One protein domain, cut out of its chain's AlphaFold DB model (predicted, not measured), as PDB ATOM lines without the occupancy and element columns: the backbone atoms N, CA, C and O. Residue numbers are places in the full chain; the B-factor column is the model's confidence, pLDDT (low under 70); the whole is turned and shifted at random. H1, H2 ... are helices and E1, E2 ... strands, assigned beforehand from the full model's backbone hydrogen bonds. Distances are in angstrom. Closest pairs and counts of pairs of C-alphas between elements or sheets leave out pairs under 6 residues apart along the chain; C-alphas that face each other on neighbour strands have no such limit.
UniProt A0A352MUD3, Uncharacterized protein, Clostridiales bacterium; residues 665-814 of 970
ATOM      1  N   LEU A 665     -43.674  39.950   7.061       94.19
ATOM      2  CA  LEU A 665     -43.682  39.587   5.641       94.19
ATOM      3  C   LEU A 665     -45.059  39.048   5.243       94.19
ATOM      4  O   LEU A 665     -45.535  38.075   5.824       94.19
ATOM      5  N   LYS A 666     -45.663  39.636   4.209       95.25
ATOM      6  CA  LYS A 666     -46.887  39.152   3.565       95.25
ATOM      7  C   LYS A 666     -46.619  38.779   2.113       95.25
ATOM      8  O   LYS A 666     -45.976  39.551   1.406       95.25
ATOM      9  N   LEU A 667     -47.120  37.638   1.639       95.38
ATOM     10  CA  LEU A 667     -46.970  37.204   0.244       95.38
ATOM     11  C   LEU A 667     -48.316  36.796  -0.368       95.38
ATOM     12  O   LEU A 667     -49.056  35.990   0.195       95.38
ATOM     13  N   ASN A 668     -48.592  37.325  -1.560       94.38
ATOM     14  CA  ASN A 668     -49.778  37.036  -2.359       94.38
ATOM     15  C   ASN A 668     -49.374  36.383  -3.682       94.38
ATOM     16  O   ASN A 668     -48.681  37.001  -4.495       94.38
ATOM     17  N   LYS A 669     -49.845  35.157  -3.927       94.75
ATOM     18  CA  LYS A 669     -49.704  34.475  -5.218       94.75
ATOM     19  C   LYS A 669     -50.985  34.645  -6.028       94.75
ATOM     20  O   LYS A 669     -52.038  34.179  -5.597       94.75
ATOM     21  N   VAL A 670     -50.902  35.304  -7.181       95.06
ATOM     22  CA  VAL A 670     -52.089  35.726  -7.949       95.06
ATOM     23  C   VAL A 670     -51.947  35.482  -9.452       95.06
ATOM     24  O   VAL A 670     -50.852  35.195  -9.945       95.06
ATOM     25  N   ASP A 671     -53.063  35.580 -10.166       91.88
ATOM     26  CA  ASP A 671     -53.124  35.630 -11.628       91.88
ATOM     27  C   ASP A 671     -52.507  36.942 -12.155       91.88
ATOM     28  O   ASP A 671     -52.668  38.008 -11.557       91.88
ATOM     29  N   SER A 672     -51.774  36.878 -13.269       89.12
ATOM     30  CA  SER A 672     -51.174  38.060 -13.902       89.12
ATOM     31  C   SER A 672     -52.180  39.070 -14.455       89.12
ATOM     32  O   SER A 672     -51.854  40.259 -14.502       89.12
ATOM     33  N   GLU A 673     -53.367  38.627 -14.869       85.44
ATOM     34  CA  GLU A 673     -54.418  39.479 -15.440       85.44
ATOM     35  C   GLU A 673     -55.466  39.907 -14.401       85.44
ATOM     36  O   GLU A 673     -56.143  40.914 -14.597       85.44
ATOM     37  N   ASP A 674     -55.561  39.195 -13.272       86.19
ATOM     38  CA  ASP A 674     -56.492  39.486 -12.180       86.19
ATOM     39  C   ASP A 674     -55.826  39.294 -10.805       86.19
ATOM     40  O   ASP A 674     -55.757  38.192 -10.257       86.19
ATOM     41  N   ASN A 675     -55.366  40.396 -10.205       82.38
ATOM     42  CA  ASN A 675     -54.704  40.348  -8.898       82.38
ATOM     43  C   ASN A 675     -55.656  39.961  -7.745       82.38
ATOM     44  O   ASN A 675     -55.175  39.741  -6.634       82.38
ATOM     45  N   GLU A 676     -56.976  39.894  -7.959       86.12
ATOM     46  CA  GLU A 676     -57.937  39.411  -6.954       86.12
ATOM     47  C   GLU A 676     -58.109  37.883  -6.993       86.12
ATOM     48  O   GLU A 676     -58.653  37.284  -6.055       86.12
ATOM     49  N   LYS A 677     -57.598  37.225  -8.042       89.25
ATOM     50  CA  LYS A 677     -57.617  35.772  -8.200       89.25
ATOM     51  C   LYS A 677     -56.358  35.138  -7.607       89.25
ATOM     52  O   LYS A 677     -55.298  35.090  -8.229       89.25
ATOM     53  N   PHE A 678     -56.495  34.602  -6.396       91.69
ATOM     54  CA  PHE A 678     -55.415  33.930  -5.669       91.69
ATOM     55  C   PHE A 678     -55.174  32.506  -6.176       91.69
ATOM     56  O   PHE A 678     -56.110  31.727  -6.358       91.69
ATOM     57  N   LEU A 679     -53.903  32.141  -6.341       92.12
ATOM     58  CA  LEU A 679     -53.463  30.847  -6.864       92.12
ATOM     59  C   LEU A 679     -53.033  29.910  -5.727       92.12
ATOM     60  O   LEU A 679     -51.872  29.510  -5.640       92.12
ATOM     61  N   LEU A 680     -53.971  29.572  -4.840       90.62
ATOM     62  CA  LEU A 680     -53.691  28.837  -3.596       90.62
ATOM     63  C   LEU A 680     -53.226  27.382  -3.808       90.62
ATOM     64  O   LEU A 680     -52.635  26.788  -2.916       90.62
ATOM     65  N   ASP A 681     -53.453  26.800  -4.985       89.81
ATOM     66  CA  ASP A 681     -52.959  25.458  -5.329       89.81
ATOM     67  C   ASP A 681     -51.473  25.421  -5.737       89.81
ATOM     68  O   ASP A 681     -50.955  24.339  -6.005       89.81
ATOM     69  N   THR A 682     -50.796  26.575  -5.788       92.50
ATOM     70  CA  THR A 682     -49.358  26.677  -6.100       92.50
ATOM     71  C   THR A 682     -48.525  26.051  -4.982       92.50
ATOM     72  O   THR A 682     -48.734  26.378  -3.811       92.50
ATOM     73  N   ASP A 683     -47.568  25.194  -5.342       93.69
ATOM     74  CA  ASP A 683     -46.591  24.607  -4.422       93.69
ATOM     75  C   ASP A 683     -45.370  25.527  -4.290       93.69
ATOM     76  O   ASP A 683     -44.720  25.875  -5.283       93.69
ATOM     77  N   MET A 684     -45.067  25.950  -3.063       94.69
ATOM     78  CA  MET A 684     -44.002  26.900  -2.762       94.69
ATOM     79  C   MET A 684     -43.159  26.454  -1.572       94.69
ATOM     80  O   MET A 684     -43.647  25.797  -0.658       94.69
ATOM     81  N   THR A 685     -41.906  26.906  -1.538       95.25
ATOM     82  CA  THR A 685     -41.028  26.791  -0.365       95.25
ATOM     83  C   THR A 685     -40.519  28.174   0.027       95.25
ATOM     84  O   THR A 685     -40.024  28.913  -0.822       95.25
ATOM     85  N   ILE A 686     -40.622  28.530   1.310       95.69
ATOM     86  CA  ILE A 686     -40.149  29.809   1.857       95.69
ATOM     87  C   ILE A 686     -39.145  29.525   2.968       95.69
ATOM     88  O   ILE A 686     -39.448  28.848   3.952       95.69
ATOM     89  N   ILE A 687     -37.944  30.067   2.816       95.75
ATOM     90  CA  ILE A 687     -36.833  29.897   3.749       95.75
ATOM     91  C   ILE A 687     -36.391  31.268   4.237       95.75
ATOM     92  O   ILE A 687     -36.288  32.200   3.450       95.75
ATOM     93  N   ARG A 688     -36.072  31.381   5.522       94.00
ATOM     94  CA  ARG A 688     -35.596  32.599   6.169       94.00
ATOM     95  C   ARG A 688     -34.178  32.415   6.707       94.00
ATOM     96  O   ARG A 688     -33.849  31.389   7.307       94.00
ATOM     97  N   LYS A 689     -33.345  33.435   6.515       93.69
ATOM     98  CA  LYS A 689     -31.982  33.578   7.045       93.69
ATOM     99  C   LYS A 689     -31.823  34.961   7.668       93.69
ATOM    100  O   LYS A 689     -32.519  35.898   7.281       93.69
ATOM    101  N   ILE A 690     -30.869  35.096   8.581       90.81
ATOM    102  CA  ILE A 690     -30.391  36.402   9.041       90.81
ATOM    103  C   ILE A 690     -28.938  36.525   8.641       90.81
ATOM    104  O   ILE A 690     -28.181  35.573   8.829       90.81
ATOM    105  N   ILE A 691     -28.558  37.678   8.112       89.69
ATOM    106  CA  ILE A 691     -27.171  37.983   7.771       89.69
ATOM    107  C   ILE A 691     -26.716  39.270   8.454       89.69
ATOM    108  O   ILE A 691     -27.531  40.154   8.709       89.69
ATOM    109  N   ASN A 692     -25.424  39.378   8.748       86.75
ATOM    110  CA  ASN A 692     -24.812  40.604   9.260       86.75
ATOM    111  C   ASN A 692     -24.408  41.562   8.114       86.75
ATOM    112  O   ASN A 692     -24.714  41.338   6.937       86.75
ATOM    113  N   GLU A 693     -23.714  42.653   8.447       81.94
ATOM    114  CA  GLU A 693     -23.170  43.605   7.465       81.94
ATOM    115  C   GLU A 693     -22.176  42.987   6.475       81.94
ATOM    116  O   GLU A 693     -22.116  43.440   5.334       81.94
ATOM    117  N   ASN A 694     -21.476  41.925   6.883       86.38
ATOM    118  CA  ASN A 694     -20.487  41.196   6.086       86.38
ATOM    119  C   ASN A 694     -21.107  40.059   5.250       86.38
ATOM    120  O   ASN A 694     -20.377  39.246   4.692       86.38
ATOM    121  N   GLU A 695     -22.441  39.989   5.169       84.94
ATOM    122  CA  GLU A 695     -23.204  38.930   4.489       84.94
ATOM    123  C   GLU A 695     -23.031  37.520   5.088       84.94
ATOM    124  O   GLU A 695     -23.397  36.518   4.473       84.94
ATOM    125  N   GLU A 696     -22.541  37.421   6.323       87.12
ATOM    126  CA  GLU A 696     -22.409  36.151   7.033       87.12
ATOM    127  C   GLU A 696     -23.703  35.807   7.768       87.12
ATOM    128  O   GLU A 696     -24.326  36.668   8.396       87.12
ATOM    129  N   GLN A 697     -24.102  34.533   7.728       88.31
ATOM    130  CA  GLN A 697     -25.307  34.068   8.404       88.31
ATOM    131  C   GLN A 697     -25.151  34.147   9.932       88.31
ATOM    132  O   GLN A 697     -24.272  33.508  10.507       88.31
ATOM    133  N   VAL A 698     -26.053  34.876  10.589       81.25
ATOM    134  CA  VAL A 698     -26.086  35.071  12.046       81.25
ATOM    135  C   VAL A 698     -27.392  34.530  12.625       81.25
ATOM    136  O   VAL A 698     -28.377  35.237  12.783       81.25
ATOM    137  N   GLY A 699     -27.413  33.233  12.924       79.19
ATOM    138  CA  GLY A 699     -28.585  32.534  13.458       79.19
ATOM    139  C   GLY A 699     -28.991  31.328  12.616       79.19
ATOM    140  O   GLY A 699     -28.335  30.978  11.629       79.19
ATOM    141  N   GLU A 700     -30.072  30.665  13.019       82.56
ATOM    142  CA  GLU A 700     -30.541  29.458  12.341       82.56
ATOM    143  C   GLU A 700     -31.271  29.783  11.031       82.56
ATOM    144  O   GLU A 700     -32.116  30.681  10.952       82.56
ATOM    145  N   LYS A 701     -30.933  29.021   9.985       91.50
ATOM    146  CA  LYS A 701     -31.683  28.989   8.729       91.50
ATOM    147  C   LYS A 701     -32.976  28.218   8.983       91.50
ATOM    148  O   LYS A 701     -32.920  27.047   9.346       91.50
ATOM    149  N   GLN A 702     -34.118  28.854   8.751       93.12
ATOM    150  CA  GLN A 702     -35.429  28.290   9.063       93.12
ATOM    151  C   GLN A 702     -36.258  28.113   7.792       93.12
ATOM    152  O   GLN A 702     -36.398  29.047   7.007       93.12
ATOM    153  N   GLN A 703     -36.838  26.932   7.590       94.19
ATOM    154  CA  GLN A 703     -37.886  26.741   6.588       94.19
ATOM    155  C   GLN A 703     -39.216  27.173   7.207       94.19
ATOM    156  O   GLN A 703     -39.692  26.536   8.142       94.19
ATOM    157  N   LEU A 704     -39.788  28.267   6.708       92.12
ATOM    158  CA  LEU A 704     -41.054  28.806   7.205       92.12
ATOM    159  C   LEU A 704     -42.250  28.040   6.643       92.12
ATOM    160  O   LEU A 704     -43.257  27.884   7.322       92.12
ATOM    161  N   PHE A 705     -42.137  27.574   5.397       92.56
ATOM    162  CA  PHE A 705     -43.209  26.875   4.700       92.56
ATOM    163  C   PHE A 705     -42.666  26.014   3.551       92.56
ATOM    164  O   PHE A 705     -41.683  26.391   2.911       92.56
ATOM    165  N   SER A 706     -43.307  24.872   3.285       92.50
ATOM    166  CA  SER A 706     -43.119  24.069   2.070       92.50
ATOM    167  C   SER A 706     -44.392  23.272   1.767       92.50
ATOM    168  O   SER A 706     -44.901  22.592   2.660       92.50
ATOM    169  N   GLY A 707     -44.907  23.369   0.541       92.25
ATOM    170  CA  GLY A 707     -46.125  22.695   0.082       92.25
ATOM    171  C   GLY A 707     -47.096  23.643  -0.627       92.25
ATOM    172  O   GLY A 707     -46.727  24.746  -1.033       92.25
ATOM    173  N   LYS A 708     -48.363  23.237  -0.780       91.94
ATOM    174  CA  LYS A 708     -49.385  24.059  -1.451       91.94
ATOM    175  C   LYS A 708     -49.913  25.154  -0.537       91.94
ATOM    176  O   LYS A 708     -50.264  24.879   0.605       91.94
ATOM    177  N   LEU A 709     -50.040  26.382  -1.040       87.69
ATOM    178  CA  LEU A 709     -50.484  27.534  -0.233       87.69
ATOM    179  C   LEU A 709     -51.848  27.322   0.453       87.69
ATOM    180  O   LEU A 709     -52.079  27.852   1.534       87.69
ATOM    181  N   LYS A 710     -52.749  26.531  -0.136       86.38
ATOM    182  CA  LYS A 710     -54.041  26.164   0.470       86.38
ATOM    183  C   LYS A 710     -53.924  25.313   1.741       86.38
ATOM    184  O   LYS A 710     -54.883  25.260   2.503       86.38
ATOM    185  N   ASP A 711     -52.782  24.657   1.946       86.38
ATOM    186  CA  ASP A 711     -52.508  23.759   3.071       86.38
ATOM    187  C   ASP A 711     -51.737  24.480   4.199       86.38
ATOM    188  O   ASP A 711     -51.281  23.844   5.149       86.38
ATOM    189  N   LEU A 712     -51.575  25.808   4.105       84.56
ATOM    190  CA  LEU A 712     -50.965  26.640   5.145       84.56
ATOM    191  C   LEU A 712     -51.711  26.512   6.481       84.56
ATOM    192  O   LEU A 712     -52.942  26.558   6.545       84.56
ATOM    193  N   GLU A 713     -50.948  26.428   7.570       80.75
ATOM    194  CA  GLU A 713     -51.500  26.507   8.920       80.75
ATOM    195  C   GLU A 713     -52.169  27.875   9.158       80.75
ATOM    196  O   GLU A 713     -51.733  28.910   8.647       80.75
ATOM    197  N   ALA A 714     -53.232  27.899   9.968       74.44
ATOM    198  CA  ALA A 714     -54.058  29.095  10.168       74.44
ATOM    199  C   ALA A 714     -53.295  30.310  10.742       74.44
ATOM    200  O   ALA A 714     -53.724  31.443  10.564       74.44
ATOM    201  N   ASN A 715     -52.174  30.090  11.431       76.94
ATOM    202  CA  ASN A 715     -51.287  31.126  11.977       76.94
ATOM    203  C   ASN A 715     -50.385  31.797  10.925       76.94
ATOM    204  O   ASN A 715     -49.846  32.863  11.206       76.94
ATOM    205  N   LEU A 716     -50.219  31.196   9.744       81.12
ATOM    206  CA  LEU A 716     -49.437  31.742   8.629       81.12
ATOM    207  C   LEU A 716     -50.329  32.302   7.514       81.12
ATOM    208  O   LEU A 716     -49.847  32.589   6.418       81.12
ATOM    209  N   LEU A 717     -51.632  32.434   7.775       82.75
ATOM    210  CA  LEU A 717     -52.634  32.752   6.771       82.75
ATOM    211  C   LEU A 717     -53.514  33.917   7.229       82.75
ATOM    212  O   LEU A 717     -54.231  33.836   8.222       82.75
ATOM    213  N   GLU A 718     -53.518  35.001   6.462       84.38
ATOM    214  CA  GLU A 718     -54.438  36.120   6.650       84.38
ATOM    215  C   GLU A 718     -55.576  36.032   5.627       84.38
ATOM    216  O   GLU A 718     -55.366  35.781   4.435       84.38
ATOM    217  N   ASN A 719     -56.811  36.203   6.110       81.38
ATOM    218  CA  ASN A 719     -58.044  36.168   5.314       81.38
ATOM    219  C   ASN A 719     -58.228  34.904   4.447       81.38
ATOM    220  O   ASN A 719     -58.957  34.933   3.456       81.38
ATOM    221  N   GLY A 720     -57.570  33.795   4.803       79.81
ATOM    222  CA  GLY A 720     -57.641  32.540   4.055       79.81
ATOM    223  C   GLY A 720     -56.837  32.516   2.749       79.81
ATOM    224  O   GLY A 720     -57.001  31.577   1.973       79.81
ATOM    225  N   LYS A 721     -56.039  33.553   2.453       86.19
ATOM    226  CA  LYS A 721     -55.460  33.755   1.110       86.19
ATOM    227  C   LYS A 721     -54.011  34.245   1.092       86.19
ATOM    228  O   LYS A 721     -53.282  33.926   0.156       86.19
ATOM    229  N   THR A 722     -53.607  35.038   2.080       89.12
ATOM    230  CA  THR A 722     -52.302  35.711   2.112       89.12
ATOM    231  C   THR A 722     -51.377  34.994   3.081       89.12
ATOM    232  O   THR A 722     -51.744  34.814   4.239       89.12
ATOM    233  N   PHE A 723     -50.175  34.618   2.638       93.38
ATOM    234  CA  PHE A 723     -49.138  34.137   3.553       93.38
ATOM    235  C   PHE A 723     -48.680  35.298   4.434       93.38
ATOM    236  O   PHE A 723     -48.377  36.362   3.896       93.38
ATOM    237  N   VAL A 724     -48.604  35.101   5.751       93.25
ATOM    238  CA  VAL A 724     -48.140  36.109   6.712       93.25
ATOM    239  C   VAL A 724     -47.149  35.493   7.685       93.25
ATOM    240  O   VAL A 724     -47.414  34.450   8.275       93.25
ATOM    241  N   TYR A 725     -46.026  36.171   7.892       92.19
ATOM    242  CA  TYR A 725     -45.031  35.789   8.881       92.19
ATOM    243  C   TYR A 725     -44.516  37.010   9.640       92.19
ATOM    244  O   TYR A 725     -44.017  37.960   9.036       92.19
ATOM    245  N   THR A 726     -44.619  36.968  10.967       88.62
ATOM    246  CA  THR A 726     -44.066  37.980  11.873       88.62
ATOM    247  C   THR A 726     -42.819  37.414  12.527       88.62
ATOM    248  O   THR A 726     -42.868  36.344  13.133       88.62
ATOM    249  N   GLU A 727     -41.704  38.135  12.433       84.88
ATOM    250  CA  GLU A 727     -40.466  37.724  13.095       84.88
ATOM    251  C   GLU A 727     -40.648  37.686  14.625       84.88
ATOM    252  O   GLU A 727     -41.219  38.598  15.222       84.88
ATOM    253  N   SER A 728     -40.166  36.625  15.276       74.25
ATOM    254  CA  SER A 728     -40.307  36.433  16.730       74.25
ATOM    255  C   SER A 728     -39.351  37.302  17.552       74.25
ATOM    256  O   SER A 728     -39.584  37.544  18.735       74.25
ATOM    257  N   GLU A 729     -38.259  37.751  16.937       70.62
ATOM    258  CA  GLU A 729     -37.226  38.577  17.554       70.62
ATOM    259  C   GLU A 729     -36.782  39.672  16.586       70.62
ATOM    260  O   GLU A 729     -36.675  39.441  15.379       70.62
ATOM    261  N   TYR A 730     -36.482  40.853  17.127       75.19
ATOM    262  CA  TYR A 730     -35.877  41.955  16.390       75.19
ATOM    263  C   TYR A 730     -34.347  41.834  16.437       75.19
ATOM    264  O   TYR A 730     -33.758  41.902  17.513       75.19
ATOM    265  N   TYR A 731     -33.708  41.651  15.280       71.75
ATOM    266  CA  TYR A 731     -32.246  41.580  15.170       71.75
ATOM    267  C   TYR A 731     -31.601  42.954  14.941       71.75
ATOM    268  O   TYR A 731     -30.444  43.135  15.301       71.75
ATOM    269  N   GLY A 732     -32.373  43.935  14.457       65.62
ATOM    270  CA  GLY A 732     -31.932  45.321  14.280       65.62
ATOM    271  C   GLY A 732     -30.881  45.525  13.194       65.62
ATOM    272  O   GLY A 732     -30.420  44.580  12.576       65.62
ATOM    273  N   TYR A 733     -30.551  46.788  12.919       65.19
ATOM    274  CA  TYR A 733     -29.430  47.143  12.047       65.19
ATOM    275  C   TYR A 733     -28.103  46.956  12.814       65.19
ATOM    276  O   TYR A 733     -28.034  47.403  13.963       65.19
ATOM    277  N   PRO A 734     -27.045  46.388  12.201       70.31
ATOM    278  CA  PRO A 734     -26.884  46.132  10.766       70.31
ATOM    279  C   PRO A 734     -27.376  44.771  10.249       70.31
ATOM    280  O   PRO A 734     -27.290  44.527   9.041       70.31
ATOM    281  N   GLU A 735     -27.882  43.892  11.112       85.50
ATOM    282  CA  GLU A 735     -28.450  42.611  10.702       85.50
ATOM    283  C   GLU A 735     -29.666  42.767   9.752       85.50
ATOM    284  O   GLU A 735     -30.443  43.729   9.793       85.50
ATOM    285  N   LYS A 736     -29.822  41.811   8.828       89.00
ATOM    286  CA  LYS A 736     -30.844  41.822   7.765       89.00
ATOM    287  C   LYS A 736     -31.578  40.491   7.734       89.00
ATOM    288  O   LYS A 736     -30.946  39.440   7.845       89.00
ATOM    289  N   TYR A 737     -32.886  40.532   7.499       91.81
ATOM    290  CA  TYR A 737     -33.674  39.329   7.231       91.81
ATOM    291  C   TYR A 737     -33.653  39.043   5.733       91.81
ATOM    292  O   TYR A 737     -33.915  39.938   4.932       91.81
ATOM    293  N   VAL A 738     -33.346  37.807   5.357       94.31
ATOM    294  CA  VAL A 738     -33.302  37.359   3.964       94.31
ATOM    295  C   VAL A 738     -34.265  36.197   3.786       94.31
ATOM    296  O   VAL A 738     -34.146  35.188   4.482       94.31
ATOM    297  N   TYR A 739     -35.194  36.328   2.844       96.38
ATOM    298  CA  TYR A 739     -36.156  35.286   2.497       96.38
ATOM    299  C   TYR A 739     -35.868  34.739   1.103       96.38
ATOM    300  O   TYR A 739     -35.794  35.502   0.143       96.38
ATOM    301  N   GLU A 740     -35.735  33.421   0.994       96.75
ATOM    302  CA  GLU A 740     -35.620  32.688  -0.266       96.75
ATOM    303  C   GLU A 740     -36.981  32.054  -0.569       96.75
ATOM    304  O   GLU A 740     -37.480  31.245   0.216       96.75
ATOM    305  N   ILE A 741     -37.594  32.447  -1.683       97.00
ATOM    306  CA  ILE A 741     -38.944  32.033  -2.076       97.00
ATOM    307  C   ILE A 741     -38.853  31.246  -3.382       97.00
ATOM    308  O   ILE A 741     -38.476  31.787  -4.424       97.00
ATOM    309  N   TYR A 742     -39.231  29.975  -3.317       95.88
ATOM    310  CA  TYR A 742     -39.249  29.035  -4.432       95.88
ATOM    311  C   TYR A 742     -40.688  28.749  -4.853       95.88
ATOM    312  O   TYR A 742     -41.573  28.611  -4.007       95.88
ATOM    313  N   GLU A 743     -40.900  28.609  -6.159       95.00
ATOM    314  CA  GLU A 743     -42.128  28.069  -6.741       95.00
ATOM    315  C   GLU A 743     -41.805  26.690  -7.316       95.00
ATOM    316  O   GLU A 743     -41.158  26.582  -8.363       95.00
ATOM    317  N   ASN A 744     -42.212  25.647  -6.594       92.69
ATOM    318  CA  ASN A 744     -41.912  24.262  -6.937       92.69
ATOM    319  C   ASN A 744     -42.821  23.800  -8.083       92.69
ATOM    320  O   ASN A 744     -42.333  23.310  -9.101       92.69
ATOM    321  N   GLU A 745     -44.130  24.044  -7.959       91.31
ATOM    322  CA  GLU A 745     -45.135  23.738  -8.981       91.31
ATOM    323  C   GLU A 745     -46.168  24.874  -9.085       91.31
ATOM    324  O   GLU A 745     -46.665  25.347  -8.058       91.31
ATOM    325  N   PRO A 746     -46.530  25.323 -10.303       90.94
ATOM    326  CA  PRO A 746     -47.547  26.351 -10.474       90.94
ATOM    327  C   PRO A 746     -48.945  25.788 -10.181       90.94
ATOM    328  O   PRO A 746     -49.194  24.588 -10.311       90.94
ATOM    329  N   ALA A 747     -49.900  26.663  -9.857       88.69
ATOM    330  CA  ALA A 747     -51.309  26.276  -9.852       88.69
ATOM    331  C   ALA A 747     -51.755  25.742 -11.228       88.69
ATOM    332  O   ALA A 747     -51.251  26.150 -12.277       88.69
ATOM    333  N   TYR A 748     -52.744  24.848 -11.234       80.56
ATOM    334  CA  TYR A 748     -53.249  24.236 -12.462       80.56
ATOM    335  C   TYR A 748     -53.728  25.285 -13.486       80.56
ATOM    336  O   TYR A 748     -54.524  26.164 -13.156       80.56
ATOM    337  N   GLY A 749     -53.253  25.172 -14.732       77.12
ATOM    338  CA  GLY A 749     -53.561  26.112 -15.817       77.12
ATOM    339  C   GLY A 749     -52.706  27.385 -15.828       77.12
ATOM    340  O   GLY A 749     -53.024  28.312 -16.572       77.12
ATOM    341  N   TYR A 750     -51.633  27.442 -15.033       86.81
ATOM    342  CA  TYR A 750     -50.707  28.574 -14.956       86.81
ATOM    343  C   TYR A 750     -49.266  28.157 -15.255       86.81
ATOM    344  O   TYR A 750     -48.854  27.035 -14.973       86.81
ATOM    345  N   LEU A 751     -48.482  29.091 -15.792       87.81
ATOM    346  CA  LEU A 751     -47.048  28.903 -16.005       87.81
ATOM    347  C   LEU A 751     -46.261  29.231 -14.732       87.81
ATOM    348  O   LEU A 751     -46.568  30.209 -14.050       87.81
ATOM    349  N   ASN A 752     -45.200  28.467 -14.465       90.88
ATOM    350  CA  ASN A 752     -44.239  28.788 -13.411       90.88
ATOM    351  C   ASN A 752     -43.240  29.841 -13.908       90.88
ATOM    352  O   ASN A 752     -42.394  29.546 -14.758       90.88
ATOM    353  N   ILE A 753     -43.307  31.056 -13.358       90.50
ATOM    354  CA  ILE A 753     -42.428  32.170 -13.753       90.50
ATOM    355  C   ILE A 753     -40.955  31.946 -13.371       90.50
ATOM    356  O   ILE A 753     -40.064  32.498 -14.010       90.50
ATOM    357  N   LEU A 754     -40.685  31.117 -12.358       93.19
ATOM    358  CA  LEU A 754     -39.334  30.767 -11.907       93.19
ATOM    359  C   LEU A 754     -38.781  29.524 -12.623       93.19
ATOM    360  O   LEU A 754     -37.590  29.218 -12.507       93.19
ATOM    361  N   LYS A 755     -39.639  28.808 -13.368       87.50
ATOM    362  CA  LYS A 755     -39.337  27.616 -14.184       87.50
ATOM    363  C   LYS A 755     -38.620  26.484 -13.433       87.50
ATOM    364  O   LYS A 755     -37.942  25.676 -14.062       87.50
ATOM    365  N   GLY A 756     -38.692  26.460 -12.099       86.31
ATOM    366  CA  GLY A 756     -37.901  25.554 -11.255       86.31
ATOM    367  C   GLY A 756     -36.378  25.760 -11.346       86.31
ATOM    368  O   GLY A 756     -35.617  24.896 -10.921       86.31
ATOM    369  N   LYS A 757     -35.917  26.882 -11.917       91.44
ATOM    370  CA  LYS A 757     -34.492  27.197 -12.129       91.44
ATOM    371  C   LYS A 757     -33.992  28.367 -11.291       91.44
ATOM    372  O   LYS A 757     -32.787  28.595 -11.232       91.44
ATOM    373  N   MET A 758     -34.897  29.135 -10.698       95.38
ATOM    374  CA  MET A 758     -34.604  30.370  -9.976       95.38
ATOM    375  C   MET A 758     -35.409  30.437  -8.680       95.38
ATOM    376  O   MET A 758     -36.393  29.720  -8.511       95.38
ATOM    377  N   TYR A 759     -35.016  31.343  -7.793       96.12
ATOM    378  CA  TYR A 759     -35.798  31.737  -6.627       96.12
ATOM    379  C   TYR A 759     -35.772  33.252  -6.440       96.12
ATOM    380  O   TYR A 759     -34.917  33.952  -6.989       96.12
ATOM    381  N   ILE A 760     -36.732  33.763  -5.676       97.06
ATOM    382  CA  ILE A 760     -36.788  35.175  -5.299       97.06
ATOM    383  C   ILE A 760     -36.053  35.314  -3.974       97.06
ATOM    384  O   ILE A 760     -36.412  34.659  -2.997       97.06
ATOM    385  N   GLU A 761     -35.048  36.174  -3.929       96.56
ATOM    386  CA  GLU A 761     -34.406  36.572  -2.685       96.56
ATOM    387  C   GLU A 761     -34.908  37.960  -2.280       96.56
ATOM    388  O   GLU A 761     -34.794  38.916  -3.049       96.56
ATOM    389  N   VAL A 762     -35.467  38.065  -1.077       96.31
ATOM    390  CA  VAL A 762     -35.985  39.311  -0.500       96.31
ATOM    391  C   VAL A 762     -35.141  39.671   0.708       96.31
ATOM    392  O   VAL A 762     -35.109  38.912   1.672       96.31
ATOM    393  N   THR A 763     -34.481  40.827   0.679       94.12
ATOM    394  CA  THR A 763     -33.676  41.324   1.804       94.12
ATOM    395  C   THR A 763     -34.389  42.489   2.477       94.12
ATOM    396  O   THR A 763     -34.779  43.448   1.811       94.12
ATOM    397  N   ILE A 764     -34.548  42.417   3.798       91.88
ATOM    398  CA  ILE A 764     -35.218  43.423   4.624       91.88
ATOM    399  C   ILE A 764     -34.211  44.021   5.607       91.88
ATOM    400  O   ILE A 764     -33.670  43.321   6.468       91.88
ATOM    401  N   TRP A 765     -34.003  45.335   5.509       87.00
ATOM    402  CA  TRP A 765     -33.218  46.111   6.466       87.00
ATOM    403  C   TRP A 765     -34.135  46.706   7.529       87.00
ATOM    404  O   TRP A 765     -35.029  47.504   7.227       87.00
ATOM    405  N   CYS A 766     -33.883  46.349   8.787       76.56
ATOM    406  CA  CYS A 766     -34.627  46.864   9.932       76.56
ATOM    407  C   CYS A 766     -34.052  48.195  10.423       76.56
ATOM    408  O   CYS A 766     -33.462  48.296  11.493       76.56
ATOM    409  N   THR A 767     -34.244  49.224   9.604       72.50
ATOM    410  CA  THR A 767     -33.996  50.634   9.934       72.50
ATOM    411  C   THR A 767     -35.281  51.301  10.474       72.50
ATOM    412  O   THR A 767     -36.323  50.633  10.544       72.50
ATOM    413  N   PRO A 768     -35.255  52.587  10.898       66.75
ATOM    414  CA  PRO A 768     -36.464  53.296  11.342       66.75
ATOM    415  C   PRO A 768     -37.551  53.290  10.263       66.75
ATOM    416  O   PRO A 768     -38.690  52.930  10.539       66.75
ATOM    417  N   ASN A 769     -37.151  53.566   9.017       75.19
ATOM    418  CA  ASN A 769     -37.925  53.255   7.819       75.19
ATOM    419  C   ASN A 769     -37.411  51.933   7.262       75.19
ATOM    420  O   ASN A 769     -36.239  51.856   6.895       75.19
ATOM    421  N   ILE A 770     -38.245  50.900   7.215       82.94
ATOM    422  CA  ILE A 770     -37.895  49.610   6.628       82.94
ATOM    423  C   ILE A 770     -37.528  49.816   5.162       82.94
ATOM    424  O   ILE A 770     -38.261  50.444   4.398       82.94
ATOM    425  N   ASN A 771     -36.396  49.242   4.766       87.50
ATOM    426  CA  ASN A 771     -36.033  49.122   3.362       87.50
ATOM    427  C   ASN A 771     -36.138  47.658   2.949       87.50
ATOM    428  O   ASN A 771     -35.758  46.763   3.706       87.50
ATOM    429  N   VAL A 772     -36.634  47.424   1.737       92.31
ATOM    430  CA  VAL A 772     -36.711  46.097   1.128       92.31
ATOM    431  C   VAL A 772     -36.028  46.125  -0.231       92.31
ATOM    432  O   VAL A 772     -36.191  47.069  -1.003       92.31
ATOM    433  N   SER A 773     -35.281  45.074  -0.540       93.06
ATOM    434  CA  SER A 773     -34.808  44.787  -1.887       93.06
ATOM    435  C   SER A 773     -35.247  43.391  -2.284       93.06
ATOM    436  O   SER A 773     -35.498  42.524  -1.445       93.06
ATOM    437  N   LYS A 774     -35.336  43.182  -3.592       94.00
ATOM    438  CA  LYS A 774     -35.588  41.877  -4.184       94.00
ATOM    439  C   LYS A 774     -34.571  41.633  -5.290       94.00
ATOM    440  O   LYS A 774     -34.200  42.573  -5.997       94.00
ATOM    441  N   ARG A 775     -34.173  40.381  -5.477       94.25
ATOM    442  CA  ARG A 775     -33.455  39.926  -6.671       94.25
ATOM    443  C   ARG A 775     -33.885  38.514  -7.042       94.25
ATOM    444  O   ARG A 775     -34.309  37.747  -6.184       94.25
ATOM    445  N   ILE A 776     -33.774  38.184  -8.323       95.50
ATOM    446  CA  ILE A 776     -33.999  36.825  -8.821       95.50
ATOM    447  C   ILE A 776     -32.648  36.131  -8.892       95.50
ATOM    448  O   ILE A 776     -31.716  36.652  -9.508       95.50
ATOM    449  N   VAL A 777     -32.535  34.980  -8.239       94.75
ATOM    450  CA  VAL A 777     -31.274  34.252  -8.102       94.75
ATOM    451  C   VAL A 777     -31.391  32.895  -8.802       94.75
ATOM    452  O   VAL A 777     -32.295  32.121  -8.475       94.75
ATOM    453  N   PRO A 778     -30.506  32.577  -9.765       93.50
ATOM    454  CA  PRO A 778     -30.440  31.249 -10.366       93.50
ATOM    455  C   PRO A 778     -30.051  30.175  -9.346       93.50
ATOM    456  O   PRO A 778     -29.142  30.361  -8.536       93.50
ATOM    457  N   ILE A 779     -30.707  29.021  -9.416       92.06
ATOM    458  CA  ILE A 779     -30.341  27.834  -8.645       92.06
ATOM    459  C   ILE A 779     -29.022  27.286  -9.200       92.06
ATOM    460  O   ILE A 779     -28.820  27.202 -10.413       92.06
ATOM    461  N   GLN A 780     -28.112  26.908  -8.304       87.75
ATOM    462  CA  GLN A 780     -26.782  26.428  -8.666       87.75
ATOM    463  C   GLN A 780     -26.850  25.280  -9.692       87.75
ATOM    464  O   GLN A 780     -27.541  24.285  -9.483       87.75
ATOM    465  N   GLY A 781     -26.116  25.421 -10.800       84.50
ATOM    466  CA  GLY A 781     -26.060  24.427 -11.881       84.50
ATOM    467  C   GLY A 781     -27.134  24.570 -12.968       84.50
ATOM    468  O   GLY A 781     -27.096  23.817 -13.938       84.50
ATOM    469  N   GLN A 782     -28.060  25.527 -12.853       88.69
ATOM    470  CA  GLN A 782     -29.069  25.809 -13.879       88.69
ATOM    471  C   GLN A 782     -28.605  26.915 -14.837       88.69
ATOM    472  O   GLN A 782     -28.088  27.944 -14.409       88.69
ATOM    473  N   ASN A 783     -28.837  26.729 -16.141       87.38
ATOM    474  CA  ASN A 783     -28.631  27.773 -17.148       87.38
ATOM    475  C   ASN A 783     -29.915  28.595 -17.319       87.38
ATOM    476  O   ASN A 783     -30.972  28.043 -17.650       87.38
ATOM    477  N   VAL A 784     -29.792  29.907 -17.111       89.75
ATOM    478  CA  VAL A 784     -30.884  30.888 -17.146       89.75
ATOM    479  C   VAL A 784     -30.427  32.113 -17.942       89.75
ATOM    480  O   VAL A 784     -29.309  32.587 -17.735       89.75
ATOM    481  N   SER A 785     -31.255  32.618 -18.859       91.19
ATOM    482  CA  SER A 785     -30.948  33.837 -19.620       91.19
ATOM    483  C   SER A 785     -31.310  35.122 -18.856       91.19
ATOM    484  O   SER A 785     -32.133  35.116 -17.939       91.19
ATOM    485  N   ASN A 786     -30.731  36.258 -19.260       89.75
ATOM    486  CA  ASN A 786     -31.095  37.566 -18.695       89.75
ATOM    487  C   ASN A 786     -32.566  37.929 -18.956       89.75
ATOM    488  O   ASN A 786     -33.187  38.575 -18.113       89.75
ATOM    489  N   ASP A 787     -33.126  37.492 -20.086       90.12
ATOM    490  CA  ASP A 787     -34.537  37.716 -20.415       90.12
ATOM    491  C   ASP A 787     -35.444  36.946 -19.447       90.12
ATOM    492  O   ASP A 787     -36.387  37.517 -18.907       90.12
ATOM    493  N   GLU A 788     -35.099  35.694 -19.116       89.94
ATOM    494  CA  GLU A 788     -35.844  34.896 -18.130       89.94
ATOM    495  C   GLU A 788     -35.836  35.541 -16.736       89.94
ATOM    496  O   GLU A 788     -36.862  35.559 -16.054       89.94
ATOM    497  N   ILE A 789     -34.696  36.102 -16.318       91.88
ATOM    498  CA  ILE A 789     -34.569  36.845 -15.055       91.88
ATOM    499  C   ILE A 789     -35.439  38.110 -15.073       91.88
ATOM    500  O   ILE A 789     -36.120  38.408 -14.089       91.88
ATOM    501  N   SER A 790     -35.420  38.853 -16.182       92.25
ATOM    502  CA  SER A 790     -36.201  40.083 -16.361       92.25
ATOM    503  C   SER A 790     -37.708  39.810 -16.316       92.25
ATOM    504  O   SER A 790     -38.436  40.476 -15.576       92.25
ATOM    505  N   ASP A 791     -38.171  38.783 -17.031       88.88
ATOM    506  CA  ASP A 791     -39.580  38.383 -17.086       88.88
ATOM    507  C   ASP A 791     -40.112  37.959 -15.710       88.88
ATOM    508  O   ASP A 791     -41.192  38.392 -15.285       88.88
ATOM    509  N   ALA A 792     -39.328  37.168 -14.968       92.19
ATOM    510  CA  ALA A 792     -39.658  36.802 -13.596       92.19
ATOM    511  C   ALA A 792     -39.733  38.046 -12.696       92.19
ATOM    512  O   ALA A 792     -40.718  38.242 -11.984       92.19
ATOM    513  N   ASN A 793     -38.735  38.934 -12.769       92.75
ATOM    514  CA  ASN A 793     -38.668  40.141 -11.944       92.75
ATOM    515  C   ASN A 793     -39.842  41.111 -12.189       92.75
ATOM    516  O   ASN A 793     -40.336  41.724 -11.238       92.75
ATOM    517  N   ASN A 794     -40.315  41.222 -13.436       92.06
ATOM    518  CA  ASN A 794     -41.476  42.041 -13.811       92.06
ATOM    519  C   ASN A 794     -42.803  41.491 -13.263       92.06
ATOM    520  O   ASN A 794     -43.758  42.245 -13.074       92.06
ATOM    521  N   SER A 795     -42.858  40.193 -12.962       92.12
ATOM    522  CA  SER A 795     -44.041  39.517 -12.413       92.12
ATOM    523  C   SER A 795     -44.136  39.608 -10.884       92.12
ATOM    524  O   SER A 795     -45.050  39.043 -10.282       92.12
ATOM    525  N   ILE A 796     -43.200  40.312 -10.239       93.75
ATOM    526  CA  ILE A 796     -43.077  40.384  -8.782       93.75
ATOM    527  C   ILE A 796     -43.067  41.845  -8.334       93.75
ATOM    528  O   ILE A 796     -42.353  42.668  -8.901       93.75
ATOM    529  N   LEU A 797     -43.779  42.190  -7.265       93.12
ATOM    530  CA  LEU A 797     -43.774  43.531  -6.665       93.12
ATOM    531  C   LEU A 797     -43.676  43.430  -5.146       93.12
ATOM    532  O   LEU A 797     -44.345  42.588  -4.566       93.12
ATOM    533  N   PHE A 798     -42.886  44.301  -4.514       94.50
ATOM    534  CA  PHE A 798     -42.835  44.441  -3.058       94.50
ATOM    535  C   PHE A 798     -43.121  45.888  -2.664       94.50
ATOM    536  O   PHE A 798     -42.562  46.809  -3.258       94.50
ATOM    537  N   THR A 799     -43.980  46.075  -1.667       93.19
ATOM    538  CA  THR A 799     -44.297  47.372  -1.064       93.19
ATOM    539  C   THR A 799     -44.031  47.335   0.436       93.19
ATOM    540  O   THR A 799     -44.089  46.275   1.060       93.19
ATOM    541  N   VAL A 800     -43.717  48.495   1.015       92.69
ATOM    542  CA  VAL A 800     -43.436  48.652   2.448       92.69
ATOM    543  C   VAL A 800     -44.447  49.616   3.046       92.69
ATOM    544  O   VAL A 800     -44.615  50.725   2.538       92.69
ATOM    545  N   ASN A 801     -45.076  49.208   4.142       90.12
ATOM    546  CA  ASN A 801     -45.768  50.100   5.055       90.12
ATOM    547  C   ASN A 801     -44.915  50.255   6.323       90.12
ATOM    548  O   ASN A 801     -44.653  49.296   7.045       90.12
ATOM    549  N   ASN A 802     -44.427  51.472   6.564       83.00
ATOM    550  CA  ASN A 802     -43.553  51.753   7.702       83.00
ATOM    551  C   ASN A 802     -44.314  51.890   9.028       83.00
ATOM    552  O   ASN A 802     -43.712  51.668  10.074       83.00
ATOM    553  N   GLU A 803     -45.609  52.222   9.000       80.94
ATOM    554  CA  GLU A 803     -46.406  52.424  10.219       80.94
ATOM    555  C   GLU A 803     -46.659  51.108  10.961       80.94
ATOM    556  O   GLU A 803     -46.500  51.030  12.178       80.94
ATOM    557  N   ASP A 804     -47.010  50.058  10.219       83.88
ATOM    558  CA  ASP A 804     -47.267  48.712  10.745       83.88
ATOM    559  C   ASP A 804     -46.076  47.756  10.544       83.88
ATOM    560  O   ASP A 804     -46.160  46.578  10.889       83.88
ATOM    561  N   ARG A 805     -44.965  48.264   9.990       85.94
ATOM    562  CA  ARG A 805     -43.745  47.512   9.668       85.94
ATOM    563  C   ARG A 805     -43.992  46.292   8.764       85.94
ATOM    564  O   ARG A 805     -43.294  45.280   8.875       85.94
ATOM    565  N   THR A 806     -44.954  46.394   7.848       91.06
ATOM    566  CA  THR A 806     -45.346  45.312   6.936       91.06
ATOM    567  C   THR A 806     -44.701  45.443   5.558       91.06
ATOM    568  O   THR A 806     -44.728  46.498   4.924       91.06
ATOM    569  N   ILE A 807     -44.176  44.332   5.048       95.06
ATOM    570  CA  ILE A 807     -43.657  44.172   3.693       95.06
ATOM    571  C   ILE A 807     -44.620  43.262   2.936       95.06
ATOM    572  O   ILE A 807     -44.783  42.105   3.308       95.06
ATOM    573  N   THR A 808     -45.243  43.755   1.866       94.94
ATOM    574  CA  THR A 808     -46.193  42.967   1.063       94.94
ATOM    575  C   THR A 808     -45.617  42.659  -0.311       94.94
ATOM    576  O   THR A 808     -45.359  43.568  -1.097       94.94
ATOM    577  N   GLY A 809     -45.432  41.373  -0.608       95.06
ATOM    578  CA  GLY A 809     -45.032  40.848  -1.907       95.06
ATOM    579  C   GLY A 809     -46.219  40.326  -2.719       95.06
ATOM    580  O   GLY A 809     -47.075  39.620  -2.191       95.06
ATOM    581  N   ILE A 810     -46.259  40.628  -4.015       94.75
ATOM    582  CA  ILE A 810     -47.212  40.069  -4.984       94.75
ATOM    583  C   ILE A 810     -46.413  39.321  -6.050       94.75
ATOM    584  O   ILE A 810     -45.537  39.915  -6.674       94.75
ATOM    585  N   ILE A 811     -46.725  38.041  -6.263       95.69
ATOM    586  CA  ILE A 811     -46.062  37.146  -7.219       95.69
ATOM    587  C   ILE A 811     -47.106  36.637  -8.219       95.69
ATOM    588  O   ILE A 811     -47.995  35.850  -7.874       95.69
ATOM    589  N   LYS A 812     -46.991  37.056  -9.478       95.00
ATOM    590  CA  LYS A 812     -48.002  36.820 -10.514       95.00
ATOM    591  C   LYS A 812     -47.630  35.668 -11.441       95.00
ATOM    592  O   LYS A 812     -46.499  35.638 -11.907       95.00
ATOM    593  N   ASN A 813     -48.565  34.758 -11.729       92.88
ATOM    594  CA  ASN A 813     -48.382  33.778 -12.809       92.88
ATOM    595  C   ASN A 813     -49.338  34.053 -13.971       92.88
ATOM    596  O   ASN A 813     -50.539  34.227 -13.742       92.88
ATOM    597  N   PRO A 814     -48.841  34.024 -15.218       88.06
ATOM    598  CA  PRO A 814     -49.698  34.066 -16.388       88.06
ATOM    599  C   PRO A 814     -50.390  32.715 -16.604       88.06
ATOM    600  O   PRO A 814     -49.846  31.657 -16.273       88.06
TER     601      PRO A 814
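AT A GLANCE: This is residues 665 to 814 of the 970 residues of an uncharacterized protein of Clostridiales bacterium (UniProt A0A352MUD3). Two antiparallel-rich sheets face each other as a compact sandwich, E3 E2 E5 E6 E7 on one side and E4 E1 E9 E8 on the other, their strands nearly aligned; the short helix H1 packs over E7 and reaches the second sheet. The larger sheet is twisted, and long loops lie round the sandwich, such as residues 709 to 721 and 746 to 757. The printed part has 150 residues with nine named strands and one named helix, in the order E1 to E7, H1, E8, E9; the five-stranded sheet is antiparallel, the four-stranded one mixed, and the class is mostly strand. The radius of gyration of the C-alphas is 15.1 A, and the spans are 42 by 37 by 24 A.

IN THESE COORDINATES: E1, residues 665 to 671, begins at C-alpha 665 at (-43.682, 39.587, 5.641) and is 20.1 A long. E2 is residues 683 to 691, 26.5 A; E3 702 to 708, 18.0 A; E4 722 to 726, 13.0 A. E5, residues 736 to 745, is the longest strand, 28.5 A, from C-alpha 736 at (-30.844, 41.822, 7.765). E6 is residues 758 to 765, 22.8 A; E7 771 to 778, 23.2 A. H1 is residues 786 to 794, 12.3 A. E8 is residues 796 to 801, 17.1 A; E9, residues 806 to 813, 23.1 A, ends at C-alpha 813 at (-48.382, 33.778, -12.809).

HOW THE PARTS SIT: In the larger sheet E3 and E2 form a hairpin, with N 684 and O 707 2.9 A apart. E2 and E5 are antiparallel, with N 687 and O 740 at 2.9 A. E5, E6 and E7 form a meander, each strand the antiparallel neighbour of the one before: N 739 and O 762 are 2.8 A apart, N 761 and O 775 2.8 A. In the other sheet E4 and E1 are antiparallel, N 667 and O 723 at 2.9 A; E1 and E9 are parallel, N 668 and O 809 at 2.8 A; E9 and E8 form a hairpin, N 799 and O 808 at 2.9 A. The parts of the sheets that face each other are 9.9 A centre to centre, their strands at 19 degrees. The closest C-alphas of E7 and E8, Val 772 and Val 800, are 7.3 A apart. E3 and E4 are only just apart, closest 8.2 A. H1 lies over E7 at a height over the sheet of 9.3 A, slantwise to the strands at 36 degrees on the local plane; its closest C-alphas to E7 are Ile 789 and Ile 776, 6.3 A. With residues 792 to 794 it only grazes the other sheet. In H1 every O i to N i+4 pair is within hydrogen-bond range.

THE WHOLE: The two C-alphas farthest apart, Pro 734 and Gly 749, are 42.7 A apart. The printed part has no cut. The links E1 to E2, E3 to E4 and E5 to E6 are long. The mean pLDDT of the printed part is 88.7; residues 732, 733 and 768 are under 70.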